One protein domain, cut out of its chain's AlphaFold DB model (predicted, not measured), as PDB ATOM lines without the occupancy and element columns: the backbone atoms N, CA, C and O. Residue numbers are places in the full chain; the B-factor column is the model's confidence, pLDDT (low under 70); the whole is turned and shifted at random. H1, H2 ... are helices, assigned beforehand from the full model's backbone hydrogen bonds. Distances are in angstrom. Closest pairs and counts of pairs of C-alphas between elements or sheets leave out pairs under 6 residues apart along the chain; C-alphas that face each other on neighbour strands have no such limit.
ATOM      1  N   LEU A  14      26.862  19.786  25.684       93.56
ATOM      2  CA  LEU A  14      27.598  19.266  24.530       93.56
ATOM      3  C   LEU A  14      26.988  17.971  23.997       93.56
ATOM      4  O   LEU A  14      26.864  17.828  22.787       93.56
ATOM      5  N   ASP A  15      26.538  17.081  24.884       92.62
ATOM      6  CA  ASP A  15      25.927  15.809  24.483       92.62
ATOM      7  C   ASP A  15      24.617  16.046  23.716       92.62
ATOM      8  O   ASP A  15      24.319  15.360  22.743       92.62
ATOM      9  N   LYS A  16      23.857  17.077  24.111       95.19
ATOM     10  CA  LYS A  16      22.650  17.510  23.393       95.19
ATOM     11  C   LYS A  16      22.977  18.114  22.029       95.19
ATOM     12  O   LYS A  16      22.242  17.899  21.077       95.19
ATOM     13  N   LEU A  17      24.048  18.898  21.924       96.00
ATOM     14  CA  LEU A  17      24.425  19.543  20.665       96.00
ATOM     15  C   LEU A  17      24.997  18.543  19.654       96.00
ATOM     16  O   LEU A  17      24.722  18.668  18.466       96.00
ATOM     17  N   GLU A  18      25.723  17.520  20.108       94.38
ATOM     18  CA  GLU A  18      26.220  16.440  19.242       94.38
ATOM     19  C   GLU A  18      25.107  15.565  18.655       94.38
ATOM     20  O   GLU A  18      25.334  14.894  17.650       94.38
ATOM     21  N   SER A  19      23.891  15.595  19.212       95.62
ATOM     22  CA  SER A  19      22.752  14.920  18.582       95.62
ATOM     23  C   SER A  19      22.292  15.610  17.290       95.62
ATOM     24  O   SER A  19      21.484  15.042  16.559       95.62
ATOM     25  N   ILE A  20      22.761  16.834  17.008       97.06
ATOM     26  CA  ILE A  20      22.497  17.555  15.761       97.06
ATOM     27  C   ILE A  20      23.542  17.116  14.721       97.06
ATOM     28  O   ILE A  20      24.734  17.389  14.905       97.06
ATOM     29  N   PRO A  21      23.140  16.476  13.604       96.44
ATOM     30  CA  PRO A  21      24.083  16.035  12.581       96.44
ATOM     31  C   PRO A  21      24.951  17.184  12.056       96.44
ATOM     32  O   PRO A  21      24.446  18.214  11.616       96.44
ATOM     33  N   GLY A  22      26.271  16.993  12.095       93.81
ATOM     34  CA  GLY A  22      27.247  17.974  11.611       93.81
ATOM     35  C   GLY A  22      27.629  19.072  12.611       93.81
ATOM     36  O   GLY A  22      28.489  19.892  12.285       93.81
ATOM     37  N   TYR A  23      27.063  19.092  13.823       94.31
ATOM     38  CA  TYR A  23      27.474  20.055  14.845       94.31
ATOM     39  C   TYR A  23      28.903  19.776  15.331       94.31
ATOM     40  O   TYR A  23      29.235  18.666  15.745       94.31
ATOM     41  N   GLN A  24      29.763  20.798  15.311       93.06
ATOM     42  CA  GLN A  24      31.157  20.689  15.748       93.06
ATOM     43  C   GLN A  24      31.344  21.316  17.131       93.06
ATOM     44  O   GLN A  24      31.402  22.535  17.266       93.06
ATOM     45  N   ILE A  25      31.508  20.480  18.159       92.31
ATOM     46  CA  ILE A  25      31.758  20.940  19.536       92.31
ATOM     47  C   ILE A  25      33.225  21.297  19.824       92.31
ATOM     48  O   ILE A  25      33.524  21.831  20.890       92.31
ATOM     49  N   GLN A  26      34.151  20.983  18.913       91.12
ATOM     50  CA  GLN A  26      35.568  21.333  19.029       91.12
ATOM     51  C   GLN A  26      35.962  22.264  17.890       91.12
ATOM     52  O   GLN A  26      35.988  21.863  16.727       91.12
ATOM     53  N   LEU A  27      36.296  23.503  18.242       90.69
ATOM     54  CA  LEU A  27      36.749  24.526  17.310       90.69
ATOM     55  C   LEU A  27      38.109  25.060  17.749       90.69
ATOM     56  O   LEU A  27      38.425  25.105  18.938       90.69
ATOM     57  N   ASN A  28      38.912  25.478  16.774       90.50
ATOM     58  CA  ASN A  28      40.111  26.253  17.060       90.50
ATOM     59  C   ASN A  28      39.747  27.722  17.325       90.50
ATOM     60  O   ASN A  28      38.648  28.180  17.009       90.50
ATOM     61  N   GLU A  29      40.693  28.462  17.895       89.31
ATOM     62  CA  GLU A  29      40.515  29.869  18.265       89.31
ATOM     63  C   GLU A  29      40.095  30.743  17.081       89.31
ATOM     64  O   GLU A  29      39.145  31.517  17.188       89.31
ATOM     65  N   LYS A  30      40.710  30.533  15.913       92.38
ATOM     66  CA  LYS A  30      40.372  31.262  14.687       92.38
ATOM     67  C   LYS A  30      38.886  31.132  14.321       92.38
ATOM     68  O   LYS A  30      38.217  32.143  14.136       92.38
ATOM     69  N   LYS A  31      38.351  29.907  14.280       92.38
ATOM     70  CA  LYS A  31      36.929  29.664  13.989       92.38
ATOM     71  C   LYS A  31      36.012  30.259  15.054       92.38
ATOM     72  O   LYS A  31      34.933  30.740  14.727       92.38
ATOM     73  N   MET A  32      36.421  30.236  16.325       92.19
ATOM     74  CA  MET A  32      35.641  30.865  17.395       92.19
ATOM     75  C   MET A  32      35.524  32.379  17.182       92.19
ATOM     76  O   MET A  32      34.428  32.920  17.317       92.19
ATOM     77  N   HIS A  33      36.609  33.051  16.785       92.81
ATOM     78  CA  HIS A  33      36.569  34.475  16.441       92.81
ATOM     79  C   HIS A  33      35.669  34.766  15.237       92.81
ATOM     80  O   HIS A  33      34.850  35.682  15.300       92.81
ATOM     81  N   GLU A  34      35.777  33.972  14.171       95.88
ATOM     82  CA  GLU A  34      34.930  34.103  12.978       95.88
ATOM     83  C   GLU A  34      33.437  33.949  13.317       95.88
ATOM     84  O   GLU A  34      32.602  34.726  12.850       95.88
ATOM     85  N   LEU A  35      33.084  32.983  14.172       94.50
ATOM     86  CA  LEU A  35      31.705  32.775  14.620       94.50
ATOM     87  C   LEU A  35      31.200  33.924  15.491       94.50
ATOM     88  O   LEU A  35      30.093  34.400  15.278       94.50
ATOM     89  N   ILE A  36      32.007  34.441  16.420       95.06
ATOM     90  CA  ILE A  36      31.601  35.628  17.187       95.06
ATOM     91  C   ILE A  36      31.315  36.817  16.265       95.06
ATOM     92  O   ILE A  36      30.328  37.512  16.479       95.06
ATOM     93  N   GLN A  37      32.124  37.036  15.229       96.25
ATOM     94  CA  GLN A  37      31.905  38.145  14.296       96.25
ATOM     95  C   GLN A  37      30.678  37.950  13.398       96.25
ATOM     96  O   GLN A  37      29.999  38.922  13.080       96.25
ATOM     97  N   SER A  38      30.400  36.717  12.974       96.31
ATOM     98  CA  SER A  38      29.339  36.426  12.000       96.31
ATOM     99  C   SER A  38      27.978  36.123  12.630       96.31
ATOM    100  O   SER A  38      26.957  36.551  12.101       96.31
ATOM    101  N   THR A  39      27.943  35.395  13.748       94.81
ATOM    102  CA  THR A  39      26.706  34.930  14.400       94.81
ATOM    103  C   THR A  39      26.513  35.499  15.804       94.81
ATOM    104  O   THR A  39      25.418  35.398  16.356       94.81
ATOM    105  N   GLY A  40      27.562  36.068  16.409       94.25
ATOM    106  CA  GLY A  40      27.536  36.581  17.782       94.25
ATOM    107  C   GLY A  40      27.608  35.502  18.867       94.25
ATOM    108  O   GLY A  40      27.579  35.832  20.051       94.25
ATOM    109  N   LEU A  41      27.704  34.214  18.503       93.81
ATOM    110  CA  LEU A  41      27.637  33.113  19.464       93.81
ATOM    111  C   LEU A  41      28.375  31.855  18.989       93.81
ATOM    112  O   LEU A  41      28.290  31.444  17.834       93.81
ATOM    113  N   PHE A  42      28.990  31.161  19.944       93.44
ATOM    114  CA  PHE A  42      29.367  29.754  19.819       93.44
ATOM    115  C   PHE A  42      29.108  29.006  21.132       93.44
ATOM    116  O   PHE A  42      29.161  29.602  22.216       93.44
ATOM    117  N   ILE A  43      28.894  27.691  21.048       94.56
ATOM    118  CA  ILE A  43      28.924  26.776  22.195       94.56
ATOM    119  C   ILE A  43      29.887  25.642  21.848       94.56
ATOM    120  O   ILE A  43      29.668  24.914  20.887       94.56
ATOM    121  N   VAL A  44      30.974  25.516  22.606       93.88
ATOM    122  CA  VAL A  44      32.027  24.518  22.357       93.88
ATOM    123  C   VAL A  44      32.509  23.904  23.664       93.88
ATOM    124  O   VAL A  44      32.251  24.437  24.747       93.88
ATOM    125  N   GLY A  45      33.194  22.768  23.570       89.94
ATOM    126  CA  GLY A  45      33.850  22.132  24.707       89.94
ATOM    127  C   GLY A  45      35.212  22.733  25.043       89.94
ATOM    128  O   GLY A  45      35.745  23.569  24.312       89.94
ATOM    129  N   GLN A  46      35.787  22.275  26.157       85.69
ATOM    130  CA  GLN A  46      37.161  22.619  26.530       85.69
ATOM    131  C   GLN A  46      38.144  22.066  25.482       85.69
ATOM    132  O   GLN A  46      37.969  20.956  24.971       85.69
ATOM    133  N   THR A  47      39.210  22.810  25.195       81.19
ATOM    134  CA  THR A  47      40.258  22.400  24.247       81.19
ATOM    135  C   THR A  47      41.597  22.231  24.967       81.19
ATOM    136  O   THR A  47      41.734  22.552  26.145       81.19
ATOM    137  N   GLN A  48      42.619  21.727  24.270       77.06
ATOM    138  CA  GLN A  48      43.972  21.638  24.844       77.06
ATOM    139  C   GLN A  48      44.566  23.011  25.191       77.06
ATOM    140  O   GLN A  48      45.401  23.111  26.083       77.06
ATOM    141  N   HIS A  49      44.120  24.062  24.505       78.31
ATOM    142  CA  HIS A  49      44.610  25.424  24.704       78.31
ATOM    143  C   HIS A  49      43.675  26.262  25.583       78.31
ATOM    144  O   HIS A  49      44.102  27.261  26.153       78.31
ATOM    145  N   MET A  50      42.413  25.845  25.740       73.94
ATOM    146  CA  MET A  50      41.390  26.582  26.477       73.94
ATOM    147  C   MET A  50      40.766  25.694  27.558       73.94
ATOM    148  O   MET A  50      39.993  24.780  27.279       73.94
ATOM    149  N   VAL A  51      41.109  26.008  28.809       81.56
ATOM    150  CA  VAL A  51      40.710  25.291  30.034       81.56
ATOM    151  C   VAL A  51      41.158  23.805  30.096       81.56
ATOM    152  O   VAL A  51      40.364  22.920  30.426       81.56
ATOM    153  N   PRO A  52      42.449  23.488  29.841       80.38
ATOM    154  CA  PRO A  52      42.925  22.100  29.746       80.38
ATOM    155  C   PRO A  52      42.851  21.319  31.065       80.38
ATOM    156  O   PRO A  52      42.586  20.118  31.057       80.38
ATOM    157  N   ALA A  53      43.066  21.992  32.200       82.69
ATOM    158  CA  ALA A  53      42.998  21.364  33.517       82.69
ATOM    159  C   ALA A  53      41.565  20.943  33.869       82.69
ATOM    160  O   ALA A  53      41.354  19.827  34.341       82.69
ATOM    161  N   ASP A  54      40.579  21.799  33.578       79.50
ATOM    162  CA  ASP A  54      39.169  21.478  33.806       79.50
ATOM    163  C   ASP A  54      38.740  20.294  32.942       79.50
ATOM    164  O   ASP A  54      38.085  19.403  33.453       79.50
ATOM    165  N   ARG A  55      39.213  20.186  31.690       81.06
ATOM    166  CA  ARG A  55      38.935  19.015  30.836       81.06
ATOM    167  C   ARG A  55      39.286  17.692  31.515       81.06
ATOM    168  O   ARG A  55      38.495  16.749  31.510       81.06
ATOM    169  N   VAL A  56      40.481  17.628  32.096       83.00
ATOM    170  CA  VAL A  56      40.964  16.433  32.794       83.00
ATOM    171  C   VAL A  56      40.159  16.216  34.073       83.00
ATOM    172  O   VAL A  56      39.600  15.138  34.272       83.00
ATOM    173  N   LEU A  57      40.028  17.248  34.907       83.81
ATOM    174  CA  LEU A  57      39.313  17.157  36.181       83.81
ATOM    175  C   LEU A  57      37.837  16.783  35.998       83.81
ATOM    176  O   LEU A  57      37.316  15.987  36.773       83.81
ATOM    177  N   TYR A  58      37.173  17.298  34.965       78.56
ATOM    178  CA  TYR A  58      35.774  17.010  34.657       78.56
ATOM    179  C   TYR A  58      35.571  15.524  34.352       78.56
ATOM    180  O   TYR A  58      34.703  14.893  34.951       78.56
ATOM    181  N   SER A  59      36.429  14.947  33.500       80.69
ATOM    182  CA  SER A  59      36.369  13.517  33.168       80.69
ATOM    183  C   SER A  59      36.623  12.607  34.372       80.69
ATOM    184  O   SER A  59      35.933  11.610  34.552       80.69
ATOM    185  N   ILE A  60      37.572  12.969  35.241       85.44
ATOM    186  CA  ILE A  60      37.911  12.161  36.417       85.44
ATOM    187  C   ILE A  60      36.801  12.238  37.465       85.44
ATOM    188  O   ILE A  60      36.472  11.236  38.098       85.44
ATOM    189  N   ARG A  61      36.197  13.413  37.667       85.50
ATOM    190  CA  ARG A  61      35.148  13.595  38.680       85.50
ATOM    191  C   ARG A  61      33.908  12.764  38.414       85.50
ATOM    192  O   ARG A  61      33.293  12.296  39.371       85.50
ATOM    193  N   ASP A  62      33.579  12.585  37.141       80.19
ATOM    194  CA  ASP A  62      32.448  11.775  36.710       80.19
ATOM    195  C   ASP A  62      32.612  10.310  37.141       80.19
ATOM    196  O   ASP A  62      31.745   9.740  37.801       80.19
ATOM    197  N   ILE A  63      33.791   9.736  36.890       82.38
ATOM    198  CA  ILE A  63      34.068   8.316  37.152       82.38
ATOM    199  C   ILE A  63      34.500   8.016  38.596       82.38
ATOM    200  O   ILE A  63      34.485   6.861  39.013       82.38
ATOM    201  N   THR A  64      34.893   9.033  39.369       86.44
ATOM    202  CA  THR A  64      35.370   8.871  40.761       86.44
ATOM    203  C   THR A  64      34.337   9.258  41.818       86.44
ATOM    204  O   THR A  64      34.631   9.210  43.010       86.44
ATOM    205  N   GLY A  65      33.135   9.685  41.419       81.81
ATOM    206  CA  GLY A  65      32.090  10.105  42.360       81.81
ATOM    207  C   GLY A  65      32.376  11.431  43.080       81.81
ATOM    208  O   GLY A  65      31.654  11.801  44.004       81.81
ATOM    209  N   SER A  66      33.384  12.195  42.646       83.25
ATOM    210  CA  SER A  66      33.795  13.474  43.255       83.25
ATOM    211  C   SER A  66      33.089  14.698  42.644       83.25
ATOM    212  O   SER A  66      33.542  15.845  42.725       83.25
ATOM    213  N   VAL A  67      31.922  14.474  42.035       80.25
ATOM    214  CA  VAL A  67      31.077  15.523  41.451       80.25
ATOM    215  C   VAL A  67      30.637  16.542  42.509       80.25
ATOM    216  O   VAL A  67      30.761  17.745  42.277       80.25
ATOM    217  N   LYS A  68      30.190  16.083  43.685       81.62
ATOM    218  CA  LYS A  68      29.605  16.906  44.764       81.62
ATOM    219  C   LYS A  68      30.651  17.544  45.696       81.62
ATOM    220  O   LYS A  68      30.507  17.499  46.910       81.62
ATOM    221  N   SER A  69      31.728  18.090  45.140       85.25
ATOM    222  CA  SER A  69      32.757  18.806  45.906       85.25
ATOM    223  C   SER A  69      32.659  20.309  45.657       85.25
ATOM    224  O   SER A  69      32.878  20.749  44.529       85.25
ATOM    225  N   ASP A  70      32.386  21.099  46.699       83.75
ATOM    226  CA  ASP A  70      32.222  22.560  46.598       83.75
ATOM    227  C   ASP A  70      33.477  23.261  46.061       83.75
ATOM    228  O   ASP A  70      33.395  24.144  45.204       83.75
ATOM    229  N   ALA A  71      34.658  22.807  46.487       82.88
ATOM    230  CA  ALA A  71      35.935  23.329  46.005       82.88
ATOM    231  C   ALA A  71      36.113  23.088  44.495       82.88
ATOM    232  O   ALA A  71      36.445  24.006  43.744       82.88
ATOM    233  N   LEU A  72      35.815  21.872  44.023       81.06
ATOM    234  CA  LEU A  72      35.906  21.516  42.602       81.06
ATOM    235  C   LEU A  72      34.743  22.089  41.777       81.06
ATOM    236  O   LEU A  72      34.804  22.117  40.546       81.06
ATOM    237  N   ILE A  73      33.657  22.518  42.421       79.69
ATOM    238  CA  ILE A  73      32.565  23.263  41.788       79.69
ATOM    239  C   ILE A  73      32.914  24.754  41.658       79.69
ATOM    240  O   ILE A  73      32.523  25.379  40.680       79.69
ATOM    241  N   THR A  74      33.671  25.326  42.584       74.50
ATOM    242  CA  THR A  74      34.002  26.759  42.545       74.50
ATOM    243  C   THR A  74      35.230  27.029  41.679       74.50
ATOM    244  O   THR A  74      35.225  27.950  40.867       74.50
ATOM    245  N   GLY A  75      36.249  26.162  41.745       68.06
ATOM    246  CA  GLY A  75      37.460  26.280  40.922       68.06
ATOM    247  C   GLY A  75      37.210  26.212  39.407       68.06
ATOM    248  O   GLY A  75      38.033  26.687  38.634       68.06
ATOM    249  N   LYS A  76      36.057  25.680  38.977       55.91
ATOM    250  CA  LYS A  76      35.614  25.648  37.568       55.91
ATOM    251  C   LYS A  76      34.893  26.924  37.104       55.91
ATOM    252  O   LYS A  76      34.549  27.022  35.933       55.91
TER     253      LYS A  76
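This is residues 14 to 76 of the 79 residues of the protein "Glycos_transf_3 domain-containing protein" of Protopolystoma xenopodis (UniProt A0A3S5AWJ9). Four separate helices are strung along a loose, open chain, with H2 toward one end of the longest axis, H3 and H4 toward the other, and H1 off to one side between them. The long link of residues 40 to 51 leads from H2 across the middle to H3, and near Val 44 it passes close by the link from H1 to H2 near Ile 25. The printed part has 63 residues with four named helices, H1, H2, H3 and H4 in that order along the chain, and no named strand; its class is all helix, with 34 residues in the named helices. The whole is loose, with a radius of gyration of the C-alphas of 14.2 A, and elongated, with spans of 39 by 23 by 18 A.

H1, residues 14 to 18, touches no helix. A short link of 10 residues leads from it to H2, residues 29 to 39, and these two helices are apart. H2 is followed by a long link of 12 residues to H3, residues 52 to 64, and H2 and H3 are apart as well. A tight link of 5 residues joins H3 to H4, residues 70 to 74; H3 and H4 are only just apart, their closest C-alphas being 8.5 A from each other. H1 is apart from both H3 and H4, and H2 is apart from H4. In H1, H2 and H4 every O i to N i+4 pair is within hydrogen-bond range, while in H3 8 of 9 pairs are.

H1 runs from Leu 14, whose C-alpha is at (27.598, 19.266, 24.530), to Glu 18. H2 runs from Glu 29 to Thr 39 and measures 15.2 A from first to last C-alpha. H3 runs from Pro 52, with its C-alpha at (42.925, 22.100, 29.746), to Thr 64; with 13 residues and 18.8 A from first to last C-alpha it is the longest helix by residues. H4 runs from Asp 70 to Thr 74, whose C-alpha is at (34.002, 26.759, 42.545).

The two C-alphas farthest apart are those of Ser 38, in H2, and Thr 64, in H3, at 40.3 A. The first and last printed C-alphas, those of Leu 14 and Lys 76, are 16.6 A apart. The printed part has no cut. The C-alphas of residues 40 to 51, a stretch with no named element, lie 2 to 18 A from the mean of all C-alphas. The mean pLDDT of the printed part is 87.0, and the model's confidence is low, under 70, at residues 75 to 76.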